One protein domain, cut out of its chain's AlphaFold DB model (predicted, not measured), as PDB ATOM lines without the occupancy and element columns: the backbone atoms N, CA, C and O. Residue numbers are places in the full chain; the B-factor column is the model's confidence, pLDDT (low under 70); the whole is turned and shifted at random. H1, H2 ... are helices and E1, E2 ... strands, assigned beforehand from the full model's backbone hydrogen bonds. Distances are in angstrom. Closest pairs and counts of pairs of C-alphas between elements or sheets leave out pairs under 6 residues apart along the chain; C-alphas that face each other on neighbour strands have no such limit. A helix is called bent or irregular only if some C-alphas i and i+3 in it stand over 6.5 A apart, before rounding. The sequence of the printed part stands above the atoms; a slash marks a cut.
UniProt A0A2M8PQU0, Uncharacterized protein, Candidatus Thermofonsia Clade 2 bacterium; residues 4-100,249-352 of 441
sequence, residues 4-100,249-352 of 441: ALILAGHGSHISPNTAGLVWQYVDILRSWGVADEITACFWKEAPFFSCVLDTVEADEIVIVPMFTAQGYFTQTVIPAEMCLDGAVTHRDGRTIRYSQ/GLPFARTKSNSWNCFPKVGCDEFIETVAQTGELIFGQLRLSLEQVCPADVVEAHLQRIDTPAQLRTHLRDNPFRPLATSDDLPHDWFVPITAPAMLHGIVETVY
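Overview. This is residues 4 to 100 and 249 to 352 of the 441 residues of an uncharacterized protein of Candidatus Thermofonsia Clade 2 bacterium (UniProt A0A2M8PQU0). Two lobes stand side by side along the longest axis: one is a strongly twisted sheet of E2, E1, E3, E5 and E4 with H1 over one face and H2 packed on it too, and the other is a smaller sheet of E6 to E9 with H5 over one face and H3 and H4 grazing it. H1 and H4 meet between the lobes, and the unnamed residues 249 to 267 lead from the first lobe to the second. The printed part has 201 residues, with five named helices and nine named strands in the order E1 H1 E2 E3 H2 E4 E5 H3 E6 E7 E8 H4 E9 H5. The sheet E2 E1 E3 E5 E4 is mixed, the sheet E6 E7 E8 E9 is antiparallel, and the class is mixed, helices and strands, with under half of the residues in named elements. The whole is compact, with a radius of gyration of the C-alphas of 17.1 A and spans of 52 by 35 by 27 A.

Along the chain. E1, residues 4 to 9, begins with C-alpha 4 at (143.028, 142.296, 152.982) and is 16.1 A long. H1, residues 17 to 32, is 22.7 A long. E2 is residues 37 to 42, 16.8 A, and E3 is residues 60 to 65, 16.7 A. H2, residues 72 to 81, is 12.5 A long and irregular, only just: C-alphas 75 and 78 are 6.9 A apart. E4 is residues 88 to 91 and E5 residues 94 to 98. Past the cut, H3 is residues 268 to 278, 15.7 A, with C-alpha 268 at (137.339, 129.287, 158.836). E6 is residues 281 to 283, E7 residues 286 to 288 and E8 residues 292 to 295. H4 is residues 309 to 317, 11.8 A, and E9 is residues 334 to 337. H5, residues 342 to 351, is 15.1 A long and ends with C-alpha 351 at (125.402, 132.254, 150.929).

Arrangement. E2 and E1 are parallel, with N 5 and O 37 at 2.9 A. E1 and E3 are parallel, with N 6 and O 62 at 2.8 A, and so are E3 and E5, with N 97 and O 61 at 2.7 A. E4 and E5 form an antiparallel hairpin, with N 89 and O 96 at 2.8 A. E1, H1 and E2 make a strand-helix-strand unit, two parallel neighbour strands with a helix between, and its crossover is right-handed. H1 runs along the strands at a height over the sheet of 9.1 A, and the C-alphas of Val 26 and Thr 39 are the closest of H1 and E2, 6.1 A apart. H2 is on this sheet at a height of 9.6 A, over E1 and E3. H1 touches H4 with residues 23 to 27 alone, at a shallow tilt of 19 degrees, opposite ways; the closest C-alphas are those of Asp 27 and Ala 310, 7.2 A. H4 touches H5 at a shallow tilt of 30 degrees, the same way, with the C-alphas of Pro 309 and Thr 350 closest at 6.3 A. H3 touches H5, about perpendicular at 78 degrees, with Cys 268 and His 345 closest at 5.8 A between C-alphas. E6, E7 and E8 are a meander, each strand the antiparallel neighbour of the one before, with N 283 and O 286 at 2.9 A and N 287 and O 294 at 2.8 A. E8 and E9 are antiparallel, with N 293 and O 336 at 2.9 A. H5 is on this sheet at a height of 8.8 A and runs along the strands, at 12 degrees to E8 on the local plane. H3 and H4 only graze the sheet. In H3 and H4 every O i to N i+4 pair is within hydrogen-bond range; in H1 10 of 12, in H2 4 of 6 and in H5 5 of 6 are.

Size, cuts and confidence. The two C-alphas farthest apart are those of Gly 86 and Ala 301, 53.4 A. Residues 101 to 248 are not printed, and C-alphas 100 and 249 are 12.7 A apart across this cut. The links E2 to E3, E8 to H4 and H4 to E9 are long. The mean pLDDT of the printed part is 94.2, and residues 299 to 301 are under 70.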
ATOM      1  N   ALA A   4     144.411 142.330 153.429       98.44
ATOM      2  CA  ALA A   4     143.028 142.296 152.982       98.44
ATOM      3  C   ALA A   4     142.669 143.480 152.083       98.44
ATOM      4  O   ALA A   4     143.102 144.609 152.314       98.44
ATOM      5  N   LEU A   5     141.827 143.221 151.082       98.69
ATOM      6  CA  LEU A   5     141.229 144.235 150.219       98.69
ATOM      7  C   LEU A   5     139.701 144.175 150.323       98.69
ATOM      8  O   LEU A   5     139.079 143.178 149.959       98.69
ATOM      9  N   ILE A   6     139.093 145.259 150.797       98.75
ATOM     10  CA  ILE A   6     137.650 145.372 151.004       98.75
ATOM     11  C   ILE A   6     137.086 146.434 150.062       98.75
ATOM     12  O   ILE A   6     137.484 147.597 150.116       98.75
ATOM     13  N   LEU A   7     136.121 146.060 149.221       98.62
ATOM     14  CA  LEU A   7     135.394 147.014 148.380       98.62
ATOM     15  C   LEU A   7     134.123 147.487 149.093       98.62
ATOM     16  O   LEU A   7     133.241 146.683 149.386       98.62
ATOM     17  N   ALA A   8     134.009 148.787 149.365       98.25
ATOM     18  CA  ALA A   8     132.867 149.365 150.075       98.25
ATOM     19  C   ALA A   8     131.881 150.012 149.092       98.25
ATOM     20  O   ALA A   8     132.164 151.066 148.523       98.25
ATOM     21  N   GLY A   9     130.724 149.385 148.878       96.06
ATOM     22  CA  GLY A   9     129.678 149.851 147.962       96.06
ATOM     23  C   GLY A   9     128.404 150.313 148.669       96.06
ATOM     24  O   GLY A   9     128.243 150.193 149.876       96.06
ATOM     25  N   HIS A  10     127.439 150.832 147.913       92.62
ATOM     26  CA  HIS A  10     126.166 151.266 148.496       92.62
ATOM     27  C   HIS A  10     125.215 150.088 148.799       92.62
ATOM     28  O   HIS A  10     124.591 150.045 149.861       92.62
ATOM     29  N   GLY A  11     125.113 149.125 147.874       92.69
ATOM     30  CA  GLY A  11     124.132 148.033 147.934       92.69
ATOM     31  C   GLY A  11     122.690 148.500 147.703       92.69
ATOM     32  O   GLY A  11     122.427 149.694 147.505       92.69
ATOM     33  N   SER A  12     121.739 147.566 147.710       91.50
ATOM     34  CA  SER A  12     120.323 147.854 147.463       91.50
ATOM     35  C   SER A  12     119.374 146.855 148.131       91.50
ATOM     36  O   SER A  12     119.687 145.684 148.305       91.50
ATOM     37  N   HIS A  13     118.166 147.325 148.456       91.25
ATOM     38  CA  HIS A  13     117.029 146.479 148.860       91.25
ATOM     39  C   HIS A  13     116.072 146.176 147.704       91.25
ATOM     40  O   HIS A  13     115.103 145.453 147.891       91.25
ATOM     41  N   ILE A  14     116.342 146.718 146.513       88.19
ATOM     42  CA  ILE A  14     115.410 146.696 145.377       88.19
ATOM     43  C   ILE A  14     115.985 145.916 144.188       88.19
ATOM     44  O   ILE A  14     115.234 145.346 143.405       88.19
ATOM     45  N   SER A  15     117.312 145.904 144.020       88.62
ATOM     46  CA  SER A  15     117.949 145.331 142.830       88.62
ATOM     47  C   SER A  15     119.296 144.680 143.150       88.62
ATOM     48  O   SER A  15     120.137 145.339 143.771       88.62
ATOM     49  N   PRO A  16     119.565 143.465 142.633       90.06
ATOM     50  CA  PRO A  16     120.850 142.791 142.822       90.06
ATOM     51  C   PRO A  16     122.000 143.506 142.109       90.06
ATOM     52  O   PRO A  16     123.151 143.422 142.527       90.06
ATOM     53  N   ASN A  17     121.701 144.275 141.059       89.06
ATOM     54  CA  ASN A  17     122.711 144.832 140.156       89.06
ATOM     55  C   ASN A  17     123.645 145.843 140.831       89.06
ATOM     56  O   ASN A  17     124.759 146.057 140.357       89.06
ATOM     57  N   THR A  18     123.207 146.473 141.928       88.75
ATOM     58  CA  THR A  18     124.008 147.495 142.621       88.75
ATOM     59  C   THR A  18     125.217 146.870 143.317       88.75
ATOM     60  O   THR A  18     126.337 147.340 143.133       88.75
ATOM     61  N   ALA A  19     125.002 145.797 144.084       93.94
ATOM     62  CA  ALA A  19     126.085 145.031 144.695       93.94
ATOM     63  C   ALA A  19     126.725 144.042 143.714       93.94
ATOM     64  O   ALA A  19     127.923 143.789 143.806       93.94
ATOM     65  N   GLY A  20     125.956 143.519 142.753       94.25
ATOM     66  CA  GLY A  20     126.406 142.522 141.782       94.25
ATOM     67  C   GLY A  20     127.667 142.940 141.028       94.25
ATOM     68  O   GLY A  20     128.609 142.158 140.948       94.25
ATOM     69  N   LEU A  21     127.745 144.191 140.561       94.81
ATOM     70  CA  LEU A  21     128.943 144.688 139.874       94.81
ATOM     71  C   LEU A  21     130.168 144.778 140.806       94.81
ATOM     72  O   LEU A  21     131.281 144.462 140.399       94.81
ATOM     73  N   VAL A  22     129.978 145.143 142.078       97.31
ATOM     74  CA  VAL A  22     131.074 145.152 143.065       97.31
ATOM     75  C   VAL A  22     131.549 143.727 143.358       97.31
ATOM     76  O   VAL A  22     132.751 143.482 143.430       97.31
ATOM     77  N   TRP A  23     130.625 142.769 143.460       97.25
ATOM     78  CA  TRP A  23     130.963 141.354 143.607       97.25
ATOM     79  C   TRP A  23     131.716 140.796 142.398       97.25
ATOM     80  O   TRP A  23     132.645 140.017 142.589       97.25
ATOM     81  N   GLN A  24     131.379 141.225 141.179       96.81
ATOM     82  CA  GLN A  24     132.138 140.858 139.980       96.81
ATOM     83  C   GLN A  24     133.595 141.329 140.077       96.81
ATOM     84  O   GLN A  24     134.504 140.554 139.776       96.81
ATOM     85  N   TYR A  25     133.851 142.550 140.563       97.81
ATOM     86  CA  TYR A  25     135.227 142.998 140.803       97.81
ATOM     87  C   TYR A  25     135.932 142.144 141.855       97.81
ATOM     88  O   TYR A  25     137.080 141.760 141.644       97.81
ATOM     89  N   VAL A  26     135.257 141.810 142.962       98.06
ATOM     90  CA  VAL A  26     135.807 140.915 143.993       98.06
ATOM     91  C   VAL A  26     136.199 139.566 143.394       98.06
ATOM     92  O   VAL A  26     137.299 139.093 143.664       98.06
ATOM     93  N   ASP A  27     135.359 138.958 142.555       97.31
ATOM     94  CA  ASP A  27     135.679 137.675 141.920       97.31
ATOM     95  C   ASP A  27     136.901 137.768 141.002       97.31
ATOM     96  O   ASP A  27     137.757 136.879 141.019       97.31
ATOM     97  N   ILE A  28     137.011 138.850 140.225       96.62
ATOM     98  CA  ILE A  28     138.172 139.090 139.361       96.62
ATOM     99  C   ILE A  28     139.433 139.248 140.222       96.62
ATOM    100  O   ILE A  28     140.422 138.553 139.981       96.62
ATOM    101  N   LEU A  29     139.389 140.078 141.267       97.25
ATOM    102  CA  LEU A  29     140.504 140.294 142.197       97.25
ATOM    103  C   LEU A  29     140.918 138.992 142.901       97.25
ATOM    104  O   LEU A  29     142.111 138.695 142.994       97.25
ATOM    105  N   ARG A  30     139.949 138.170 143.327       96.75
ATOM    106  CA  ARG A  30     140.194 136.827 143.876       96.75
ATOM    107  C   ARG A  30     140.876 135.933 142.860       96.75
ATOM    108  O   ARG A  30     141.901 135.354 143.187       96.75
ATOM    109  N   SER A  31     140.397 135.884 141.616       95.00
ATOM    110  CA  SER A  31     141.030 135.090 140.551       95.00
ATOM    111  C   SER A  31     142.488 135.502 140.283       95.00
ATOM    112  O   SER A  31     143.331 134.672 139.932       95.00
ATOM    113  N   TRP A  32     142.814 136.778 140.502       95.50
ATOM    114  CA  TRP A  32     144.170 137.308 140.375       95.50
ATOM    115  C   TRP A  32     145.044 137.039 141.609       95.50
ATOM    116  O   TRP A  32     146.272 137.085 141.493       95.50
ATOM    117  N   GLY A  33     144.441 136.711 142.757       96.38
ATOM    118  CA  GLY A  33     145.141 136.418 144.009       96.38
ATOM    119  C   GLY A  33     145.946 137.613 144.514       96.38
ATOM    120  O   GLY A  33     147.129 137.465 144.805       96.38
ATOM    121  N   VAL A  34     145.338 138.804 144.512       97.06
ATOM    122  CA  VAL A  34     146.032 140.073 144.815       97.06
ATOM    123  C   VAL A  34     146.228 140.350 146.306       97.06
ATOM    124  O   VAL A  34     147.051 141.193 146.649       97.06
ATOM    125  N   ALA A  35     145.470 139.672 147.170       97.56
ATOM    126  CA  ALA A  35     145.537 139.772 148.628       97.56
ATOM    127  C   ALA A  35     145.170 138.423 149.271       97.56
ATOM    128  O   ALA A  35     144.576 137.558 148.614       97.56
ATOM    129  N   ASP A  36     145.498 138.250 150.552       97.12
ATOM    130  CA  ASP A  36     145.195 137.028 151.307       97.12
ATOM    131  C   ASP A  36     143.692 136.866 151.576       97.12
ATOM    132  O   ASP A  36     143.193 135.739 151.608       97.12
ATOM    133  N   GLU A  37     142.986 137.988 151.744       98.06
ATOM    134  CA  GLU A  37     141.542 138.077 151.972       98.06
ATOM    135  C   GLU A  37     140.951 139.209 151.118       98.06
ATOM    136  O   GLU A  37     141.442 140.334 151.095       98.06
ATOM    137  N   ILE A  38     139.892 138.932 150.366       98.56
ATOM    138  CA  ILE A  38     139.241 139.898 149.479       98.56
ATOM    139  C   ILE A  38     137.743 139.761 149.685       98.56
ATOM    140  O   ILE A  38     137.199 138.660 149.578       98.56
ATOM    141  N   THR A  39     137.048 140.858 149.963       98.44
ATOM    142  CA  THR A  39     135.588 140.849 150.108       98.44
ATOM    143  C   THR A  39     134.976 142.192 149.716       98.44
ATOM    144  O   THR A  39     135.681 143.153 149.409       98.44
ATOM    145  N   ALA A  40     133.650 142.255 149.700       98.31
ATOM    146  CA  ALA A  40     132.906 143.499 149.597       98.31
ATOM    147  C   ALA A  40     132.078 143.722 150.861       98.31
ATOM    148  O   ALA A  40     131.764 142.788 151.595       98.31
ATOM    149  N   CYS A  41     131.700 144.969 151.089       98.12
ATOM    150  CA  CYS A  41     130.709 145.342 152.083       98.12
ATOM    151  C   CYS A  41     129.826 146.458 151.546       98.12
ATOM    152  O   CYS A  41     130.209 147.194 150.630       98.12
ATOM    153  N   PHE A  42     128.636 146.584 152.118       96.69
ATOM    154  CA  PHE A  42     127.636 147.525 151.664       96.69
ATOM    155  C   PHE A  42     126.950 148.225 152.827       96.69
ATOM    156  O   PHE A  42     126.907 147.741 153.957       96.69
ATOM    157  N   TRP A  43     126.374 149.383 152.525       93.00
ATOM    158  CA  TRP A  43     125.543 150.092 153.485       93.00
ATOM    159  C   TRP A  43     124.188 149.406 153.674       93.00
ATOM    160  O   TRP A  43     123.729 149.219 154.798       93.00
ATOM    161  N   LYS A  44     123.534 149.028 152.567       91.69
ATOM    162  CA  LYS A  44     122.160 148.507 152.599       91.69
ATOM    163  C   LYS A  44     122.056 146.995 152.767       91.69
ATOM    164  O   LYS A  44     121.045 146.515 153.260       91.69
ATOM    165  N   GLU A  45     123.062 146.222 152.400       92.88
ATOM    166  CA  GLU A  45     122.978 144.756 152.396       92.88
ATOM    167  C   GLU A  45     124.247 144.112 152.959       92.88
ATOM    168  O   GLU A  45     125.269 144.775 153.108       92.88
ATOM    169  N   ALA A  46     124.178 142.822 153.290       92.94
ATOM    170  CA  ALA A  46     125.311 142.101 153.858       92.94
ATOM    171  C   ALA A  46     126.394 141.782 152.796       92.94
ATOM    172  O   ALA A  46     126.042 141.488 151.646       92.94
ATOM    173  N   PRO A  47     127.690 141.744 153.176       95.94
ATOM    174  CA  PRO A  47     128.260 142.160 154.466       95.94
ATOM    175  C   PRO A  47     128.072 143.649 154.752       95.94
ATOM    176  O   PRO A  47     128.286 144.471 153.868       95.94
ATOM    177  N   PHE A  48     127.712 144.008 155.984       95.12
ATOM    178  CA  PHE A  48     127.520 145.410 156.360       95.12
ATOM    179  C   PHE A  48     128.847 146.095 156.684       95.12
ATOM    180  O   PHE A  48     129.782 145.454 157.168       95.12
ATOM    181  N   PHE A  49     128.910 147.411 156.470       94.75
ATOM    182  CA  PHE A  49     130.052 148.232 156.887       94.75
ATOM    183  C   PHE A  49     130.430 148.015 158.357       94.75
ATOM    184  O   PHE A  49     131.613 147.862 158.648       94.75
ATOM    185  N   SER A  50     129.442 147.934 159.253       90.56
ATOM    186  CA  SER A  50     129.670 147.823 160.696       90.56
ATOM    187  C   SER A  50     130.307 146.505 161.146       90.56
ATOM    188  O   SER A  50     130.970 146.488 162.179       90.56
ATOM    189  N   CYS A  51     130.179 145.429 160.358       92.81
ATOM    190  CA  CYS A  51     130.635 144.091 160.759       92.81
ATOM    191  C   CYS A  51     131.712 143.483 159.848       92.81
ATOM    192  O   CYS A  51     132.314 142.480 160.212       92.81
ATOM    193  N   VAL A  52     131.981 144.033 158.655       96.94
ATOM    194  CA  VAL A  52     132.912 143.385 157.702       96.94
ATOM    195  C   VAL A  52     134.327 143.216 158.265       96.94
ATOM    196  O   VAL A  52     135.018 142.261 157.932       96.94
ATOM    197  N   LEU A  53     134.769 144.117 159.142       97.06
ATOM    198  CA  LEU A  53     136.097 144.036 159.757       97.06
ATOM    199  C   LEU A  53     136.197 142.929 160.817       97.06
ATOM    200  O   LEU A  53     137.308 142.593 161.218       97.06
ATOM    201  N   ASP A  54     135.076 142.354 161.252       95.94
ATOM    202  CA  ASP A  54     135.048 141.210 162.168       95.94
ATOM    203  C   ASP A  54     135.206 139.871 161.435       95.94
ATOM    204  O   ASP A  54     135.392 138.845 162.075       95.94
ATOM    205  N   THR A  55     135.140 139.867 160.098       97.50
ATOM    206  CA  THR A  55     135.276 138.643 159.293       97.50
ATOM    207  C   THR A  55     136.702 138.418 158.788       97.50
ATOM    208  O   THR A  55     137.026 137.329 158.316       97.50
ATOM    209  N   VAL A  56     137.564 139.435 158.901       97.75
ATOM    210  CA  VAL A  56     138.909 139.485 158.309       97.75
ATOM    211  C   VAL A  56     140.001 139.339 159.372       97.75
ATOM    212  O   VAL A  56     140.010 140.083 160.358       97.75
ATOM    213  N   GLU A  57     140.961 138.440 159.134       96.50
ATOM    214  CA  GLU A  57     142.103 138.180 160.032       96.50
ATOM    215  C   GLU A  57     143.351 139.014 159.702       96.50
ATOM    216  O   GLU A  57     144.266 139.106 160.519       96.50
ATOM    217  N   ALA A  58     143.413 139.616 158.511       97.56
ATOM    218  CA  ALA A  58     144.593 140.309 158.014       97.56
ATOM    219  C   ALA A  58     145.104 141.459 158.903       97.56
ATOM    220  O   ALA A  58     144.336 142.277 159.415       97.56
ATOM    221  N   ASP A  59     146.436 141.569 158.977       96.94
ATOM    222  CA  ASP A  59     147.137 142.629 159.713       96.94
ATOM    223  C   ASP A  59     147.029 143.996 159.011       96.94
ATOM    224  O   ASP A  59     146.911 145.036 159.659       96.94
ATOM    225  N   GLU A  60     147.094 144.003 157.676       98.06
ATOM    226  CA  GLU A  60     147.055 145.207 156.842       98.06
ATOM    227  C   GLU A  60     145.823 145.170 155.928       98.06
ATOM    228  O   GLU A  60     145.712 144.340 155.026       98.06
ATOM    229  N   ILE A  61     144.887 146.091 156.142       98.56
ATOM    230  CA  ILE A  61     143.582 146.106 155.478       98.56
ATOM    231  C   ILE A  61     143.470 147.373 154.639       98.56
ATOM    232  O   ILE A  61     143.689 148.471 155.144       98.56
ATOM    233  N   VAL A  62     143.077 147.250 153.372       98.69
ATOM    234  CA  VAL A  62     142.737 148.393 152.516       98.69
ATOM    235  C   VAL A  62     141.259 148.371 152.184       98.69
ATOM    236  O   VAL A  62     140.738 147.372 151.695       98.69
ATOM    237  N   ILE A  63     140.592 149.496 152.414       98.69
ATOM    238  CA  ILE A  63     139.194 149.709 152.053       98.69
ATOM    239  C   ILE A  63     139.148 150.667 150.865       98.69
ATOM    240  O   ILE A  63     139.609 151.805 150.975       98.69
ATOM    241  N   VAL A  64     138.561 150.213 149.755       98.19
ATOM    242  CA  VAL A  64     138.358 151.011 148.538       98.19
ATOM    243  C   VAL A  64     136.878 151.365 148.382       98.19
ATOM    244  O   VAL A  64     136.053 150.471 148.159       98.19
ATOM    245  N   PRO A  65     136.499 152.652 148.482       97.31
ATOM    246  CA  PRO A  65     135.126 153.084 148.257       97.31
ATOM    247  C   PRO A  65     134.744 153.012 146.777       97.31
ATOM    248  O   PRO A  65     135.348 153.653 145.912       97.31
ATOM    249  N   MET A  66     133.670 152.286 146.492       96.06
ATOM    250  CA  MET A  66     133.122 152.095 145.154       96.06
ATOM    251  C   MET A  66     132.031 153.135 144.867       96.06
ATOM    252  O   MET A  66     130.856 152.807 144.712       96.06
ATOM    253  N   PHE A  67     132.416 154.414 144.825       92.12
ATOM    254  CA  PHE A  67     131.518 155.539 144.533       92.12
ATOM    255  C   PHE A  67     132.104 156.434 143.436       92.12
ATOM    256  O   PHE A  67     133.301 156.725 143.436       92.12
ATOM    257  N   THR A  68     131.258 156.909 142.518       88.62
ATOM    258  CA  THR A  68     131.660 157.814 141.422       88.62
ATOM    259  C   THR A  68     131.865 159.261 141.868       88.62
ATOM    260  O   THR A  68     132.333 160.075 141.081       88.62
ATOM    261  N   ALA A  69     131.552 159.594 143.121       84.00
ATOM    262  CA  ALA A  69     131.766 160.919 143.684       84.00
ATOM    263  C   ALA A  69     132.252 160.828 145.131       84.00
ATOM    264  O   ALA A  69     131.768 160.000 145.910       84.00
ATOM    265  N   GLN A  70     133.158 161.729 145.502       81.69
ATOM    266  CA  GLN A  70     133.508 161.956 146.894       81.69
ATOM    267  C   GLN A  70     132.399 162.782 147.558       81.69
ATOM    268  O   GLN A  70     132.050 163.871 147.104       81.69
ATOM    269  N   GLY A  71     131.825 162.288 148.651       83.94
ATOM    270  CA  GLY A  71     130.689 162.969 149.268       83.94
ATOM    271  C   GLY A  71     130.291 162.396 150.613       83.94
ATOM    272  O   GLY A  71     131.090 161.765 151.294       83.94
ATOM    273  N   TYR A  72     129.031 162.608 150.990       85.62
ATOM    274  CA  TYR A  72     128.507 162.232 152.306       85.62
ATOM    275  C   TYR A  72     128.774 160.761 152.676       85.62
ATOM    276  O   TYR A  72     129.161 160.465 153.802       85.62
ATOM    277  N   PHE A  73     128.644 159.830 151.725       88.81
ATOM    278  CA  PHE A  73     128.929 158.419 151.990       88.81
ATOM    279  C   PHE A  73     130.404 158.151 152.277       88.81
ATOM    280  O   PHE A  73     130.728 157.543 153.293       88.81
ATOM    281  N   THR A  74     131.295 158.631 151.411       91.44
ATOM    282  CA  THR A  74     132.733 158.359 151.522       91.44
ATOM    283  C   THR A  74     133.409 159.171 152.628       91.44
ATOM    284  O   THR A  74     134.440 158.769 153.144       91.44
ATOM    285  N   GLN A  75     132.846 160.316 153.014       89.81
ATOM    286  CA  GLN A  75     133.444 161.207 154.016       89.81
ATOM    287  C   GLN A  75     132.797 161.093 155.399       89.81
ATOM    288  O   GLN A  75     133.400 161.513 156.380       89.81
ATOM    289  N   THR A  76     131.570 160.576 155.494       87.75
ATOM    290  CA  THR A  76     130.815 160.549 156.755       87.75
ATOM    291  C   THR A  76     130.303 159.156 157.078       87.75
ATOM    292  O   THR A  76     130.646 158.627 158.126       87.75
ATOM    293  N   VAL A  77     129.519 158.538 156.188       90.25
ATOM    294  CA  VAL A  77     128.841 157.265 156.504       90.25
ATOM    295  C   VAL A  77     129.832 156.115 156.658       90.25
ATOM    296  O   VAL A  77     129.810 155.449 157.683       90.25
ATOM    297  N   ILE A  78     130.715 155.886 155.677       93.75
ATOM    298  CA  ILE A  78     131.667 154.765 155.736       93.75
ATOM    299  C   ILE A  78     132.621 154.909 156.932       93.75
ATOM    300  O   ILE A  78     132.709 153.958 157.707       93.75
ATOM    301  N   PRO A  79     133.288 156.067 157.150       94.12
ATOM    302  CA  PRO A  79     134.140 156.234 158.324       94.12
ATOM    303  C   PRO A  79     133.403 156.050 159.655       94.12
ATOM    304  O   PRO A  79     133.960 155.436 160.558       94.12
ATOM    305  N   ALA A  80     132.161 156.534 159.780       89.50
ATOM    306  CA  ALA A  80     131.380 156.385 161.009       89.50
ATOM    307  C   ALA A  80     130.965 154.928 161.266       89.50
ATOM    308  O   ALA A  80     131.185 154.423 162.361       89.50
ATOM    309  N   GLU A  81     130.416 154.241 160.260       90.06
ATOM    310  CA  GLU A  81     129.946 152.854 160.392       90.06
ATOM    311  C   GLU A  81     131.100 151.875 160.638       90.06
ATOM    312  O   GLU A  81     130.936 150.902 161.364       90.06
ATOM    313  N   MET A  82     132.278 152.134 160.061       92.75
ATOM    314  CA  MET A  82     133.469 151.296 160.241       92.75
ATOM    315  C   MET A  82     134.369 151.737 161.402       92.75
ATOM    316  O   MET A  82     135.383 151.080 161.655       92.75
ATOM    317  N   CYS A  83     134.026 152.831 162.095       91.62
ATOM    318  CA  CYS A  83     134.835 153.466 163.141       91.62
ATOM    319  C   CYS A  83     136.283 153.746 162.682       91.62
ATOM    320  O   CYS A  83     137.235 153.213 163.258       91.62
ATOM    321  N   LEU A  84     136.440 154.526 161.607       94.88
ATOM    322  CA  LEU A  84     137.732 154.931 161.041       94.88
ATOM    323  C   LEU A  84     138.134 156.332 161.525       94.88
ATOM    324  O   LEU A  84     137.347 157.273 161.440       94.88
ATOM    325  N   ASP A  85     139.398 156.488 161.920       93.31
ATOM    326  CA  ASP A  85     139.967 157.740 162.446       93.31
ATOM    327  C   ASP A  85     140.598 158.629 161.355       93.31
ATOM    328  O   ASP A  85     141.193 159.673 161.630       93.31
ATOM    329  N   GLY A  86     140.488 158.218 160.089       94.00
ATOM    330  CA  GLY A  86     141.021 158.932 158.933       94.00
ATOM    331  C   GLY A  86     141.513 157.985 157.843       94.00
ATOM    332  O   GLY A  86     141.041 156.857 157.713       94.00
ATOM    333  N   ALA A  87     142.489 158.442 157.054       96.19
ATOM    334  CA  ALA A  87     143.088 157.640 155.981       96.19
ATOM    335  C   ALA A  87     143.828 156.395 156.503       96.19
ATOM    336  O   ALA A  87     143.961 155.413 155.777       96.19
ATOM    337  N   VAL A  88     144.308 156.433 157.749       98.06
ATOM    338  CA  VAL A  88     144.931 155.299 158.438       98.06
ATOM    339  C   VAL A  88     144.340 155.208 159.840       98.06
ATOM    340  O   VAL A  88     144.340 156.194 160.570       98.06
ATOM    341  N   THR A  89     143.848 154.028 160.202       98.25
ATOM    342  CA  THR A  89     143.317 153.693 161.528       98.25
ATOM    343  C   THR A  89     144.100 152.506 162.077       98.25
ATOM    344  O   THR A  89     144.291 151.519 161.368       98.25
ATOM    345  N   HIS A  90     144.551 152.581 163.327       97.69
ATOM    346  CA  HIS A  90     145.194 151.460 164.015       97.69
ATOM    347  C   HIS A  90     144.228 150.893 165.055       97.69
ATOM    348  O   HIS A  90     143.858 151.601 165.990       97.69
ATOM    349  N   ARG A  91     143.812 149.632 164.897       95.06
ATOM    350  CA  ARG A  91     142.794 149.004 165.753       95.06
ATOM    351  C   ARG A  91     143.084 147.524 165.952       95.06
ATOM    352  O   ARG A  91     143.325 146.813 164.985       95.06
ATOM    353  N   ASP A  92     143.079 147.066 167.201       91.44
ATOM    354  CA  ASP A  92     143.315 145.660 167.573       91.44
ATOM    355  C   ASP A  92     144.625 145.074 167.010       91.44
ATOM    356  O   ASP A  92     144.685 143.918 166.609       91.44
ATOM    357  N   GLY A  93     145.682 145.890 166.919       94.12
ATOM    358  CA  GLY A  93     146.961 145.480 166.321       94.12
ATOM    359  C   GLY A  93     146.985 145.461 164.786       94.12
ATOM    360  O   GLY A  93     148.041 145.201 164.216       94.12
ATOM    361  N   ARG A  94     145.870 145.795 164.126       96.88
ATOM    362  CA  ARG A  94     145.735 145.896 162.665       96.88
ATOM    363  C   ARG A  94     145.912 147.335 162.186       96.88
ATOM    364  O   ARG A  94     145.590 148.288 162.904       96.88
ATOM    365  N   THR A  95     146.362 147.496 160.946       98.12
ATOM    366  CA  THR A  95     146.393 148.778 160.233       98.12
ATOM    367  C   THR A  95     145.336 148.778 159.137       98.12
ATOM    368  O   THR A  95     145.413 148.008 158.185       98.12
ATOM    369  N   ILE A  96     144.364 149.681 159.238       98.50
ATOM    370  CA  ILE A  96     143.287 149.848 158.262       98.50
ATOM    371  C   ILE A  96     143.543 151.131 157.474       98.50
ATOM    372  O   ILE A  96     143.655 152.212 158.052       98.50
ATOM    373  N   ARG A  97     143.629 151.028 156.149       98.50
ATOM    374  CA  ARG A  97     143.880 152.142 155.232       98.50
ATOM    375  C   ARG A  97     142.642 152.408 154.392       98.50
ATOM    376  O   ARG A  97     142.179 151.540 153.655       98.50
ATOM    377  N   TYR A  98     142.125 153.621 154.489       97.94
ATOM    378  CA  TYR A  98     140.980 154.078 153.716       97.94
ATOM    379  C   TYR A  98     141.472 154.827 152.476       97.94
ATOM    380  O   TYR A  98     142.109 155.876 152.598       97.94
ATOM    381  N   SER A  99     141.244 154.266 151.284       96.25
ATOM    382  CA  SER A  99     141.728 154.864 150.036       96.25
ATOM    383  C   SER A  99     140.861 156.040 149.579       96.25
ATOM    384  O   SER A  99     139.777 156.305 150.100       96.25
ATOM    385  N   GLN A 100     141.318 156.725 148.528       92.69
ATOM    386  CA  GLN A 100     140.453 157.594 147.726       92.69
ATOM    387  C   GLN A 100     139.332 156.780 147.063       92.69
ATOM    388  O   GLN A 100     139.477 155.569 146.867       92.69
ATOM    389  N   GLY A 249     150.214 152.565 150.014       92.69
ATOM    390  CA  GLY A 249     151.560 152.087 150.335       92.69
ATOM    391  C   GLY A 249     151.691 150.566 150.462       92.69
ATOM    392  O   GLY A 249     152.787 150.090 150.751       92.69
ATOM    393  N   LEU A 250     150.614 149.804 150.236       91.44
ATOM    394  CA  LEU A 250     150.624 148.338 150.281       91.44
ATOM    395  C   LEU A 250     150.702 147.718 148.873       91.44
ATOM    396  O   LEU A 250     149.995 148.170 147.970       91.44
ATOM    397  N   PRO A 251     151.542 146.688 148.656       87.44
ATOM    398  CA  PRO A 251     151.651 146.024 147.362       87.44
ATOM    399  C   PRO A 251     150.542 144.977 147.165       87.44
ATOM    400  O   PRO A 251     150.430 144.040 147.947       87.44
ATOM    401  N   PHE A 252     149.791 145.081 146.066       91.75
ATOM    402  CA  PHE A 252     148.766 144.107 145.657       91.75
ATOM    403  C   PHE A 252     149.210 143.345 144.401       91.75
ATOM    404  O   PHE A 252     148.745 143.595 143.286       91.75
ATOM    405  N   ALA A 253     150.193 142.457 144.564       88.75
ATOM    406  CA  ALA A 253     150.784 141.698 143.462       88.75
ATOM    407  C   ALA A 253     149.933 140.476 143.083       88.75
ATOM    408  O   ALA A 253     149.387 139.793 143.942       88.75
ATOM    409  N   ARG A 254     149.859 140.156 141.787       93.31
ATOM    410  CA  ARG A 254     149.088 139.004 141.296       93.31
ATOM    411  C   ARG A 254     149.851 137.704 141.508       93.31
ATOM    412  O   ARG A 254     150.995 137.583 141.074       93.31
ATOM    413  N   THR A 255     149.184 136.712 142.084       89.50
ATOM    414  CA  THR A 255     149.761 135.380 142.333       89.50
ATOM    415  C   THR A 255     149.063 134.258 141.561       89.50
ATOM    416  O   THR A 255     149.602 133.156 141.495       89.50
ATOM    417  N   LYS A 256     147.941 134.565 140.882       82.81
ATOM    418  CA  LYS A 256     146.992 133.622 140.259       82.81
ATOM    419  C   LYS A 256     146.368 132.689 141.300       82.81
ATOM    420  O   LYS A 256     147.045 131.915 141.962       82.81
ATOM    421  N   SER A 257     145.045 132.718 141.389       89.12
ATOM    422  CA  SER A 257     144.284 131.922 142.349       89.12
ATOM    423  C   SER A 257     143.055 131.298 141.681       89.12
ATOM    424  O   SER A 257     142.856 131.433 140.471       89.12
ATOM    425  N   ASN A 258     142.243 130.579 142.451       88.75
ATOM    426  CA  ASN A 258     140.930 130.112 142.012       88.75
ATOM    427  C   ASN A 258     139.821 130.972 142.646       88.75
ATOM    428  O   ASN A 258     140.069 131.752 143.564       88.75
ATOM    429  N   SER A 259     138.594 130.838 142.147       90.31
ATOM    430  CA  SER A 259     137.456 131.653 142.583       90.31
ATOM    431  C   SER A 259     136.992 131.380 144.021       90.31
ATOM    432  O   SER A 259     136.341 132.240 144.600       90.31
ATOM    433  N   TRP A 260     137.336 130.230 144.606       95.31
ATOM    434  CA  TRP A 260     136.988 129.822 145.973       95.31
ATOM    435  C   TRP A 260     138.057 130.177 147.021       95.31
ATOM    436  O   TRP A 260     137.914 129.826 148.189       95.31
ATOM    437  N   ASN A 261     139.114 130.886 146.625       94.25
ATOM    438  CA  ASN A 261     140.176 131.347 147.515       94.25
ATOM    439  C   ASN A 261     139.998 132.824 147.906       94.25
ATOM    440  O   ASN A 261     139.211 133.558 147.307       94.25
ATOM    441  N   CYS A 262     140.805 133.269 148.877       96.75
ATOM    442  CA  CYS A 262     140.877 134.664 149.326       96.75
ATOM    443  C   CYS A 262     139.539 135.190 149.878       96.75
ATOM    444  O   CYS A 262     139.199 136.356 149.694       96.75
ATOM    445  N   PHE A 263     138.747 134.333 150.519       97.94
ATOM    446  CA  PHE A 263     137.616 134.763 151.343       97.94
ATOM    447  C   PHE A 263     138.128 135.285 152.693       97.94
ATOM    448  O   PHE A 263     139.273 134.982 153.037       97.94
ATOM    449  N   PRO A 264     137.312 136.049 153.446       97.75
ATOM    450  CA  PRO A 264     137.600 136.331 154.852       97.75
ATOM    451  C   PRO A 264     137.890 135.031 155.623       97.75
ATOM    452  O   PRO A 264     137.445 133.968 155.187       97.75
ATOM    453  N   LYS A 265     138.671 135.075 156.702       97.19
ATOM    454  CA  LYS A 265     139.192 133.858 157.354       97.19
ATOM    455  C   LYS A 265     138.750 133.643 158.793       97.19
ATOM    456  O   LYS A 265     138.908 132.524 159.277       97.19
ATOM    457  N   VAL A 266     138.153 134.638 159.454       97.75
ATOM    458  CA  VAL A 266     137.760 134.499 160.865       97.75
ATOM    459  C   VAL A 266     136.800 133.319 161.027       97.75
ATOM    460  O   VAL A 266     135.723 133.291 160.434       97.75
ATOM    461  N   GLY A 267     137.202 132.337 161.836       97.06
ATOM    462  CA  GLY A 267     136.419 131.129 162.114       97.06
ATOM    463  C   GLY A 267     136.517 130.023 161.058       97.06
ATOM    464  O   GLY A 267     135.955 128.951 161.266       97.06
ATOM    465  N   CYS A 268     137.241 130.233 159.953       97.19
ATOM    466  CA  CYS A 268     137.339 129.287 158.836       97.19
ATOM    467  C   CYS A 268     137.861 127.908 159.272       97.19
ATOM    468  O   CYS A 268     137.232 126.890 158.976       97.19
ATOM    469  N   ASP A 269     138.981 127.868 159.999       97.31
ATOM    470  CA  ASP A 269     139.619 126.611 160.407       97.31
ATOM    471  C   ASP A 269     138.750 125.824 161.402       97.31
ATOM    472  O   ASP A 269     138.509 124.634 161.197       97.31
ATOM    473  N   GLU A 270     138.207 126.496 162.423       97.06
ATOM    474  CA  GLU A 270     137.292 125.895 163.410       97.06
ATOM    475  C   GLU A 270     136.023 125.349 162.742       97.06
ATOM    476  O   GLU A 270     135.546 124.259 163.073       97.06
ATOM    477  N   PHE A 271     135.487 126.082 161.767       97.00
ATOM    478  CA  PHE A 271     134.291 125.681 161.041       97.00
ATOM    479  C   PHE A 271     134.533 124.432 160.189       97.00
ATOM    480  O   PHE A 271     133.757 123.476 160.250       97.00
ATOM    481  N   ILE A 272     135.640 124.396 159.439       97.81
ATOM    482  CA  ILE A 272     136.026 123.226 158.637       97.81
ATOM    483  C   ILE A 272     136.291 122.018 159.539       97.81
ATOM    484  O   ILE A 272     135.830 120.917 159.231       97.81
ATOM    485  N   GLU A 273     137.005 122.212 160.650       97.81
ATOM    486  CA  GLU A 273     137.280 121.149 161.618       97.81
ATOM    487  C   GLU A 273     135.982 120.587 162.211       97.81
ATOM    488  O   GLU A 273     135.818 119.368 162.277       97.81
ATOM    489  N   THR A 274     135.026 121.450 162.556       96.94
ATOM    490  CA  THR A 274     133.725 121.030 163.087       96.94
ATOM    491  C   THR A 274     132.973 120.148 162.089       96.94
ATOM    492  O   THR A 274     132.545 119.053 162.452       96.94
ATOM    493  N   VAL A 275     132.875 120.557 160.818       97.50
ATOM    494  CA  VAL A 275     132.219 119.745 159.773       97.50
ATOM    495  C   VAL A 275     132.958 118.427 159.532       97.50
ATOM    496  O   VAL A 275     132.328 117.388 159.341       97.50
ATOM    497  N   ALA A 276     134.292 118.431 159.580       97.31
ATOM    498  CA  ALA A 276     135.091 117.215 159.439       97.31
ATOM    499  C   ALA A 276     134.857 116.218 160.588       97.31
ATOM    500  O   ALA A 276     134.833 115.009 160.357       97.31
ATOM    501  N   GLN A 277     134.680 116.712 161.816       97.12
ATOM    502  CA  GLN A 277     134.443 115.885 162.999       97.12
ATOM    503  C   GLN A 277     133.017 115.324 163.050       97.12
ATOM    504  O   GLN A 277     132.834 114.165 163.428       97.12
ATOM    505  N   THR A 278     132.007 116.115 162.675       95.81
ATOM    506  CA  THR A 278     130.605 115.666 162.681       95.81
ATOM    507  C   THR A 278     130.234 114.857 161.438       95.81
ATOM    508  O   THR A 278     129.256 114.111 161.463       95.81
ATOM    509  N   GLY A 279     130.999 114.988 160.349       95.19
ATOM    510  CA  GLY A 279     130.740 114.383 159.040       95.19
ATOM    511  C   GLY A 279     129.679 115.134 158.230       95.19
ATOM    512  O   GLY A 279     129.831 115.311 157.022       95.19
ATOM    513  N   GLU A 280     128.637 115.616 158.906       94.38
ATOM    514  CA  GLU A 280     127.624 116.513 158.361       94.38
ATOM    515  C   GLU A 280     127.257 117.587 159.399       94.38
ATOM    516  O   GLU A 280     127.236 117.317 160.603       94.38
ATOM    517  N   LEU A 281     126.986 118.814 158.949       95.81
ATOM    518  CA  LEU A 281     126.516 119.918 159.791       95.81
ATOM    519  C   LEU A 281     125.362 120.653 159.104       95.81
ATOM    520  O   LEU A 281     125.437 120.959 157.914       95.81
ATOM    521  N   ILE A 282     124.322 120.981 159.872       96.62
ATOM    522  CA  ILE A 282     123.283 121.917 159.438       96.62
ATOM    523  C   ILE A 282     123.669 123.325 159.884       96.62
ATOM    524  O   ILE A 282     123.914 123.557 161.065       96.62
ATOM    525  N   PHE A 283     123.711 124.263 158.941       97.25
ATOM    526  CA  PHE A 283     124.043 125.664 159.194       97.25
ATOM    527  C   PHE A 283     123.025 126.577 158.503       97.25
ATOM    528  O   PHE A 283     123.053 126.761 157.283       97.25
ATOM    529  N   GLY A 284     122.081 127.123 159.273       96.38
ATOM    530  CA  GLY A 284     120.910 127.794 158.706       96.38
ATOM    531  C   GLY A 284     120.089 126.810 157.868       96.38
ATOM    532  O   GLY A 284     119.659 125.780 158.378       96.38
ATOM    533  N   GLN A 285     119.905 127.098 156.578       96.88
ATOM    534  CA  GLN A 285     119.223 126.197 155.634       96.88
ATOM    535  C   GLN A 285     120.190 125.341 154.804       96.88
ATOM    536  O   GLN A 285     119.784 124.768 153.795       96.88
ATOM    537  N   LEU A 286     121.470 125.276 155.179       97.62
ATOM    538  CA  LEU A 286     122.487 124.511 154.462       97.62
ATOM    539  C   LEU A 286     122.786 123.193 155.165       97.62
ATOM    540  O   LEU A 286     122.884 123.144 156.387       97.62
ATOM    541  N   ARG A 287     123.016 122.154 154.366       97.06
ATOM    542  CA  ARG A 287     123.651 120.902 154.759       97.06
ATOM    543  C   ARG A 287     125.073 120.889 154.218       97.06
ATOM    544  O   ARG A 287     125.299 121.053 153.017       97.06
ATOM    545  N   LEU A 288     126.022 120.745 155.130       97.56
ATOM    546  CA  LEU A 288     127.450 120.874 154.885       97.56
ATOM    547  C   LEU A 288     128.136 119.528 155.090       97.56
ATOM    548  O   LEU A 288     127.952 118.905 156.132       97.56
ATOM    549  N   SER A 289     128.971 119.116 154.142       97.00
ATOM    550  CA  SER A 289     129.929 118.019 154.307       97.00
ATOM    551  C   SER A 289     131.270 118.400 153.674       97.00
ATOM    552  O   SER A 289     131.409 119.487 153.120       97.00
ATOM    553  N   LEU A 290     132.274 117.520 153.724       96.75
ATOM    554  CA  LEU A 290     133.527 117.715 152.975       96.75
ATOM    555  C   LEU A 290     133.421 117.327 151.490       96.75
ATOM    556  O   LEU A 290     134.393 117.463 150.751       96.75
ATOM    557  N   GLU A 291     132.257 116.847 151.048       96.88
ATOM    558  CA  GLU A 291     132.008 116.416 149.669       96.88
ATOM    559  C   GLU A 291     131.205 117.460 148.890       96.88
ATOM    560  O   GLU A 291     131.456 117.679 147.704       96.88
ATOM    561  N   GLN A 292     130.250 118.126 149.547       96.62
ATOM    562  CA  GLN A 292     129.413 119.149 148.929       96.62
ATOM    563  C   GLN A 292     128.715 120.043 149.959       96.62
ATOM    564  O   GLN A 292     128.581 119.701 151.133       96.62
ATOM    565  N   VAL A 293     128.200 121.168 149.471       97.62
ATOM    566  CA  VAL A 293     127.209 121.997 150.163       97.62
ATOM    567  C   VAL A 293     125.930 122.020 149.341       97.62
ATOM    568  O   VAL A 293     125.975 122.256 148.131       97.62
ATOM    569  N   CYS A 294     124.794 121.802 149.993       96.69
ATOM    570  CA  CYS A 294     123.468 121.911 149.391       96.69
ATOM    571  C   CYS A 294     122.439 122.402 150.425       96.69
ATOM    572  O   CYS A 294     122.758 122.494 151.612       96.69
ATOM    573  N   PRO A 295     121.210 122.746 150.016       95.88
ATOM    574  CA  PRO A 295     120.143 123.069 150.958       95.88
ATOM    575  C   PRO A 295     119.755 121.856 151.827       95.88
ATOM    576  O   PRO A 295     119.865 120.706 151.399       95.88
ATOM    577  N   ALA A 296     119.312 122.106 153.059       93.12
ATOM    578  CA  ALA A 296     119.057 121.064 154.057       93.12
ATOM    579  C   ALA A 296     117.861 120.161 153.714       93.12
ATOM    580  O   ALA A 296     117.927 118.951 153.914       93.12
ATOM    581  N   ASP A 297     116.806 120.730 153.127       85.12
ATOM    582  CA  ASP A 297     115.528 120.039 152.899       85.12
ATOM    583  C   ASP A 297     115.430 119.317 151.537       85.12
ATOM    584  O   ASP A 297     114.332 119.015 151.064       85.12
ATOM    585  N   VAL A 298     116.554 119.058 150.854       75.31
ATOM    586  CA  VAL A 298     116.519 118.554 149.469       75.31
ATOM    587  C   VAL A 298     116.424 117.034 149.386       75.31
ATOM    588  O   VAL A 298     117.241 116.297 149.936       75.31
ATOM    589  N   VAL A 299     115.475 116.567 148.574       65.44
ATOM    590  CA  VAL A 299     115.467 115.220 147.995       65.44
ATOM    591  C   VAL A 299     116.375 115.235 146.760       65.44
ATOM    592  O   VAL A 299     116.135 116.023 145.856       65.44
ATOM    593  N   GLU A 300     117.392 114.370 146.695       65.19
ATOM    594  CA  GLU A 300     118.509 114.375 145.713       65.19
ATOM    595  C   GLU A 300     118.136 114.457 144.212       65.19
ATOM    596  O   GLU A 300     119.001 114.665 143.359       65.19
ATOM    597  N   ALA A 301     116.863 114.298 143.851       62.56
ATOM    598  CA  ALA A 301     116.409 114.434 142.477       62.56
ATOM    599  C   ALA A 301     116.371 115.919 142.052       62.56
ATOM    600  O   ALA A 301     115.616 116.706 142.612       62.56
ATOM    601  N   HIS A 302     117.109 116.259 140.986       75.00
ATOM    602  CA  HIS A 302     117.076 117.549 140.264       75.00
ATOM    603  C   HIS A 302     117.893 118.725 140.838       75.00
ATOM    604  O   HIS A 302     117.527 119.878 140.633       75.00
ATOM    605  N   LEU A 303     119.040 118.463 141.472       89.88
ATOM    606  CA  LEU A 303     119.971 119.521 141.884       89.88
ATOM    607  C   LEU A 303     120.821 120.070 140.718       89.88
ATOM    608  O   LEU A 303     121.464 119.314 139.984       89.88
ATOM    609  N   GLN A 304     120.891 121.395 140.587       93.94
ATOM    610  CA  GLN A 304     121.804 122.104 139.693       93.94
ATOM    611  C   GLN A 304     123.204 122.191 140.309       93.94
ATOM    612  O   GLN A 304     123.404 122.748 141.388       93.94
ATOM    613  N   ARG A 305     124.209 121.687 139.589       96.44
ATOM    614  CA  ARG A 305     125.614 121.869 139.965       96.44
ATOM    615  C   ARG A 305     126.042 123.320 139.745       96.44
ATOM    616  O   ARG A 305     125.835 123.867 138.662       96.44
ATOM    617  N   ILE A 306     126.693 123.906 140.745       97.62
ATOM    618  CA  ILE A 306     127.285 125.244 140.698       97.62
ATOM    619  C   ILE A 306     128.792 125.137 140.958       97.62
ATOM    620  O   ILE A 306     129.210 124.469 141.898       97.62
ATOM    621  N   ASP A 307     129.614 125.798 140.137       96.62
ATOM    622  CA  ASP A 307     131.078 125.654 140.184       96.62
ATOM    623  C   ASP A 307     131.809 126.924 140.652       96.62
ATOM    624  O   ASP A 307     133.005 126.874 140.949       96.62
ATOM    625  N   THR A 308     131.127 128.073 140.730       97.31
ATOM    626  CA  THR A 308     131.749 129.359 141.093       97.31
ATOM    627  C   THR A 308     130.911 130.170 142.087       97.31
ATOM    628  O   THR A 308     129.682 130.075 142.065       97.31
ATOM    629  N   PRO A 309     131.539 131.043 142.901       97.50
ATOM    630  CA  PRO A 309     130.813 131.955 143.784       97.50
ATOM    631  C   PRO A 309     129.872 132.900 143.029       97.50
ATOM    632  O   PRO A 309     128.800 133.223 143.528       97.50
ATOM    633  N   ALA A 310     130.260 133.339 141.825       97.19
ATOM    634  CA  ALA A 310     129.445 134.217 140.987       97.19
ATOM    635  C   ALA A 310     128.134 133.538 140.568       97.19
ATOM    636  O   ALA A 310     127.058 134.088 140.789       97.19
ATOM    637  N   GLN A 311     128.224 132.313 140.034       97.62
ATOM    638  CA  GLN A 311     127.049 131.504 139.697       97.62
ATOM    639  C   GLN A 311     126.178 131.250 140.929       97.62
ATOM    640  O   GLN A 311     124.958 131.357 140.834       97.62
ATOM    641  N   LEU A 312     126.800 130.964 142.080       97.88
ATOM    642  CA  LEU A 312     126.081 130.748 143.331       97.88
ATOM    643  C   LEU A 312     125.309 131.999 143.753       97.88
ATOM    644  O   LEU A 312     124.108 131.917 143.974       97.88
ATOM    645  N   ARG A 313     125.944 133.178 143.806       96.94
ATOM    646  CA  ARG A 313     125.237 134.417 144.175       96.94
ATOM    647  C   ARG A 313     124.092 134.731 143.231       96.94
ATOM    648  O   ARG A 313     123.014 135.042 143.721       96.94
ATOM    649  N   THR A 314     124.299 134.615 141.920       96.00
ATOM    650  CA  THR A 314     123.233 134.873 140.945       96.00
ATOM    651  C   THR A 314     122.056 133.924 141.140       96.00
ATOM    652  O   THR A 314     120.917 134.382 141.218       96.00
ATOM    653  N   HIS A 315     122.318 132.622 141.304       96.25
ATOM    654  CA  HIS A 315     121.272 131.623 141.555       96.25
ATOM    655  C   HIS A 315     120.488 131.913 142.837       96.25
ATOM    656  O   HIS A 315     119.266 131.819 142.864       96.25
ATOM    657  N   LEU A 316     121.189 132.303 143.902       95.38
ATOM    658  CA  LEU A 316     120.590 132.487 145.221       95.38
ATOM    659  C   LEU A 316     119.955 133.850 145.446       95.38
ATOM    660  O   LEU A 316     119.245 134.001 146.440       95.38
ATOM    661  N   ARG A 317     120.277 134.864 144.641       92.88
ATOM    662  CA  ARG A 317     119.923 136.245 144.973       92.88
ATOM    663  C   ARG A 317     119.245 137.021 143.873       92.88
ATOM    664  O   ARG A 317     118.608 137.994 144.242       92.88
ATOM    665  N   ASP A 318     119.360 136.665 142.595       91.19
ATOM    666  CA  ASP A 318     118.953 137.593 141.531       91.19
ATOM    667  C   ASP A 318     117.479 137.449 141.126       91.19
ATOM    668  O   ASP A 318     116.854 138.448 140.760       91.19
ATOM    669  N   ASN A 319     116.903 136.240 141.186       87.06
ATOM    670  CA  ASN A 319     115.550 135.989 140.682       87.06
ATOM    671  C   ASN A 319     114.782 134.883 141.453       87.06
ATOM    672  O   ASN A 319     115.031 133.703 141.205       87.06
ATOM    673  N   PRO A 320     113.803 135.233 142.313       90.81
ATOM    674  CA  PRO A 320     113.465 136.596 142.725       90.81
ATOM    675  C   PRO A 320     114.609 137.239 143.520       90.81
ATOM    676  O   PRO A 320     115.436 136.543 144.109       90.81
ATOM    677  N   PHE A 321     114.656 138.575 143.545       91.94
ATOM    678  CA  PHE A 321     115.697 139.269 144.297       91.94
ATOM    679  C   PHE A 321     115.582 138.982 145.804       91.94
ATOM    680  O   PHE A 321     114.541 139.272 146.394       91.94
ATOM    681  N   ARG A 322     116.652 138.468 146.428       94.25
ATOM    682  CA  ARG A 322     116.749 138.237 147.885       94.25
ATOM    683  C   ARG A 322     117.605 139.333 148.551       94.25
ATOM    684  O   ARG A 322     118.843 139.231 148.552       94.25
ATOM    685  N   PRO A 323     116.987 140.403 149.105       91.50
ATOM    686  CA  PRO A 323     117.709 141.548 149.672       91.50
ATOM    687  C   PRO A 323     118.443 141.212 150.974       91.50
ATOM    688  O   PRO A 323     119.510 141.766 151.240       91.50
ATOM    689  N   LEU A 324     117.895 140.297 151.774       94.81
ATOM    690  CA  LEU A 324     118.525 139.780 152.981       94.81
ATOM    691  C   LEU A 324     119.083 138.389 152.675       94.81
ATOM    692  O   LEU A 324     118.327 137.441 152.557       94.81
ATOM    693  N   ALA A 325     120.404 138.245 152.556       95.12
ATOM    694  CA  ALA A 325     121.023 136.959 152.200       95.12
ATOM    695  C   ALA A 325     120.644 135.809 153.160       95.12
ATOM    696  O   ALA A 325     120.559 134.649 152.758       95.12
ATOM    697  N   THR A 326     120.370 136.157 154.419       96.62
ATOM    698  CA  THR A 326     120.029 135.252 155.518       96.62
ATOM    699  C   THR A 326     118.526 135.057 155.715       96.62
ATOM    700  O   THR A 326     118.138 134.489 156.732       96.62
ATOM    701  N   SER A 327     117.667 135.526 154.802       96.25
ATOM    702  CA  SER A 327     116.241 135.186 154.847       96.25
ATOM    703  C   SER A 327     116.022 133.685 154.636       96.25
ATOM    704  O   SER A 327     116.800 133.034 153.934       96.25
ATOM    705  N   ASP A 328     114.961 133.158 155.240       95.00
ATOM    706  CA  ASP A 328     114.617 131.732 155.316       95.00
ATOM    707  C   ASP A 328     113.987 131.145 154.032       95.00
ATOM    708  O   ASP A 328     113.330 130.104 154.053       95.00
ATOM    709  N   ASP A 329     114.183 131.802 152.894       94.62
ATOM    710  CA  ASP A 329     113.625 131.480 151.578       94.62
ATOM    711  C   ASP A 329     114.714 131.054 150.572       94.62
ATOM    712  O   ASP A 329     114.623 131.331 149.374       94.62
ATOM    713  N   LEU A 330     115.778 130.406 151.061       95.19
ATOM    714  CA  LEU A 330     116.881 129.913 150.235       95.19
ATOM    715  C   LEU A 330     116.386 128.936 149.140       95.19
ATOM    716  O   LEU A 330     115.698 127.968 149.467       95.19
ATOM    717  N   PRO A 331     116.772 129.111 147.858       94.19
ATOM    718  CA  PRO A 331     116.456 128.150 146.798       94.19
ATOM    719  C   PRO A 331     116.941 126.725 147.109       94.19
ATOM    720  O   PRO A 331     118.022 126.541 147.674       94.19
ATOM    721  N   HIS A 332     116.160 125.718 146.703       92.94
ATOM    722  CA  HIS A 332     116.344 124.305 147.083       92.94
ATOM    723  C   HIS A 332     116.924 123.407 145.969       92.94
ATOM    724  O   HIS A 332     117.014 122.196 146.129       92.94
ATOM    725  N   ASP A 333     117.290 123.968 144.822       93.56
ATOM    726  CA  ASP A 333     117.574 123.248 143.576       93.56
ATOM    727  C   ASP A 333     119.054 123.296 143.166       93.56
ATOM    728  O   ASP A 333     119.366 123.236 141.981       93.56
ATOM    729  N   TRP A 334     119.988 123.390 144.117       95.75
ATOM    730  CA  TRP A 334     121.420 123.516 143.818       95.75
ATOM    731  C   TRP A 334     122.337 122.719 144.751       95.75
ATOM    732  O   TRP A 334     121.981 122.361 145.873       95.75
ATOM    733  N   PHE A 335     123.560 122.474 144.284       97.31
ATOM    734  CA  PHE A 335     124.675 122.030 145.115       97.31
ATOM    735  C   PHE A 335     126.006 122.554 144.578       97.31
ATOM    736  O   PHE A 335     126.160 122.796 143.376       97.31
ATOM    737  N   VAL A 336     126.988 122.688 145.468       98.06
ATOM    738  CA  VAL A 336     128.382 122.974 145.113       98.06
ATOM    739  C   VAL A 336     129.254 121.803 145.564       98.06
ATOM    740  O   VAL A 336     129.311 121.537 146.767       98.06
ATOM    741  N   PRO A 337     129.945 121.097 144.649       97.44
ATOM    742  CA  PRO A 337     130.889 120.056 145.027       97.44
ATOM    743  C   PRO A 337     132.140 120.671 145.659       97.44
ATOM    744  O   PRO A 337     132.698 121.649 145.156       97.44
ATOM    745  N   ILE A 338     132.620 120.063 146.738       97.00
ATOM    746  CA  ILE A 338     133.852 120.458 147.410       97.00
ATOM    747  C   ILE A 338     135.007 119.652 146.825       97.00
ATOM    748  O   ILE A 338     135.009 118.424 146.818       97.00
ATOM    749  N   THR A 339     136.015 120.364 146.325       95.56
ATOM    750  CA  THR A 339     137.258 119.756 145.816       95.56
ATOM    751  C   THR A 339     138.459 120.013 146.725       95.56
ATOM    752  O   THR A 339     139.492 119.362 146.579       95.56
ATOM    753  N   ALA A 340     138.320 120.929 147.686       93.88
ATOM    754  CA  ALA A 340     139.286 121.202 148.741       93.88
ATOM    755  C   ALA A 340     138.551 121.731 149.987       93.88
ATOM    756  O   ALA A 340     137.647 122.551 149.817       93.88
ATOM    757  N   PRO A 341     138.948 121.359 151.222       92.44
ATOM    758  CA  PRO A 341     138.242 121.765 152.444       92.44
ATOM    759  C   PRO A 341     138.024 123.279 152.583       92.44
ATOM    760  O   PRO A 341     136.953 123.704 152.996       92.44
ATOM    761  N   ALA A 342     138.985 124.099 152.142       88.12
ATOM    762  CA  ALA A 342     138.876 125.561 152.167       88.12
ATOM    763  C   ALA A 342     137.676 126.117 151.369       88.12
ATOM    764  O   ALA A 342     137.194 127.210 151.665       88.12
ATOM    765  N   MET A 343     137.156 125.370 150.383       96.69
ATOM    766  CA  MET A 343     135.959 125.773 149.636       96.69
ATOM    767  C   MET A 343     134.720 125.838 150.526       96.69
ATOM    768  O   MET A 343     133.855 126.667 150.269       96.69
ATOM    769  N   LEU A 344     134.630 124.988 151.556       97.81
ATOM    770  CA  LEU A 344     133.472 124.917 152.445       97.81
ATOM    771  C   LEU A 344     133.154 126.295 153.040       97.81
ATOM    772  O   LEU A 344     132.023 126.769 152.935       97.81
ATOM    773  N   HIS A 345     134.176 126.963 153.581       97.25
ATOM    774  CA  HIS A 345     134.052 128.309 154.127       97.25
ATOM    775  C   HIS A 345     133.626 129.325 153.060       97.25
ATOM    776  O   HIS A 345     132.657 130.057 153.248       97.25
ATOM    777  N   GLY A 346     134.294 129.330 151.902       97.69
ATOM    778  CA  GLY A 346     133.975 130.254 150.809       97.69
ATOM    779  C   GLY A 346     132.552 130.088 150.260       97.69
ATOM    780  O   GLY A 346     131.923 131.074 149.871       97.69
ATOM    781  N   ILE A 347     132.013 128.865 150.258       98.50
ATOM    782  CA  ILE A 347     130.618 128.600 149.886       98.50
ATOM    783  C   ILE A 347     129.678 129.220 150.920       98.50
ATOM    784  O   ILE A 347     128.805 129.996 150.534       98.50
ATOM    785  N   VAL A 348     129.874 128.951 152.214       98.38
ATOM    786  CA  VAL A 348     129.009 129.510 153.269       98.38
ATOM    787  C   VAL A 348     129.096 131.035 153.311       98.38
ATOM    788  O   VAL A 348     128.054 131.677 153.337       98.38
ATOM    789  N   GLU A 349     130.281 131.633 153.180       97.81
ATOM    790  CA  GLU A 349     130.445 133.092 153.069       97.81
ATOM    791  C   GLU A 349     129.777 133.687 151.823       97.81
ATOM    792  O   GLU A 349     129.394 134.855 151.803       97.81
ATOM    793  N   THR A 350     129.608 132.894 150.765       97.94
ATOM    794  CA  THR A 350     128.870 133.323 149.574       97.94
ATOM    795  C   THR A 350     127.354 133.320 149.807       97.94
ATOM    796  O   THR A 350     126.661 134.182 149.262       97.94
ATOM    797  N   VAL A 351     126.837 132.376 150.605       97.88
ATOM    798  CA  VAL A 351     125.402 132.254 150.929       97.88
ATOM    799  C   VAL A 351     124.992 133.183 152.075       97.88
ATOM    800  O   VAL A 351     124.015 133.919 151.953       97.88
ATOM    801  N   TYR A 352     125.745 133.170 153.174       97.75
ATOM    802  CA  TYR A 352     125.500 133.904 154.414       97.75
ATOM    803  C   TYR A 352     126.754 134.697 154.823       97.75
ATOM    804  O   TYR A 352     127.472 134.291 155.737       97.75
TER     805      TYR A 352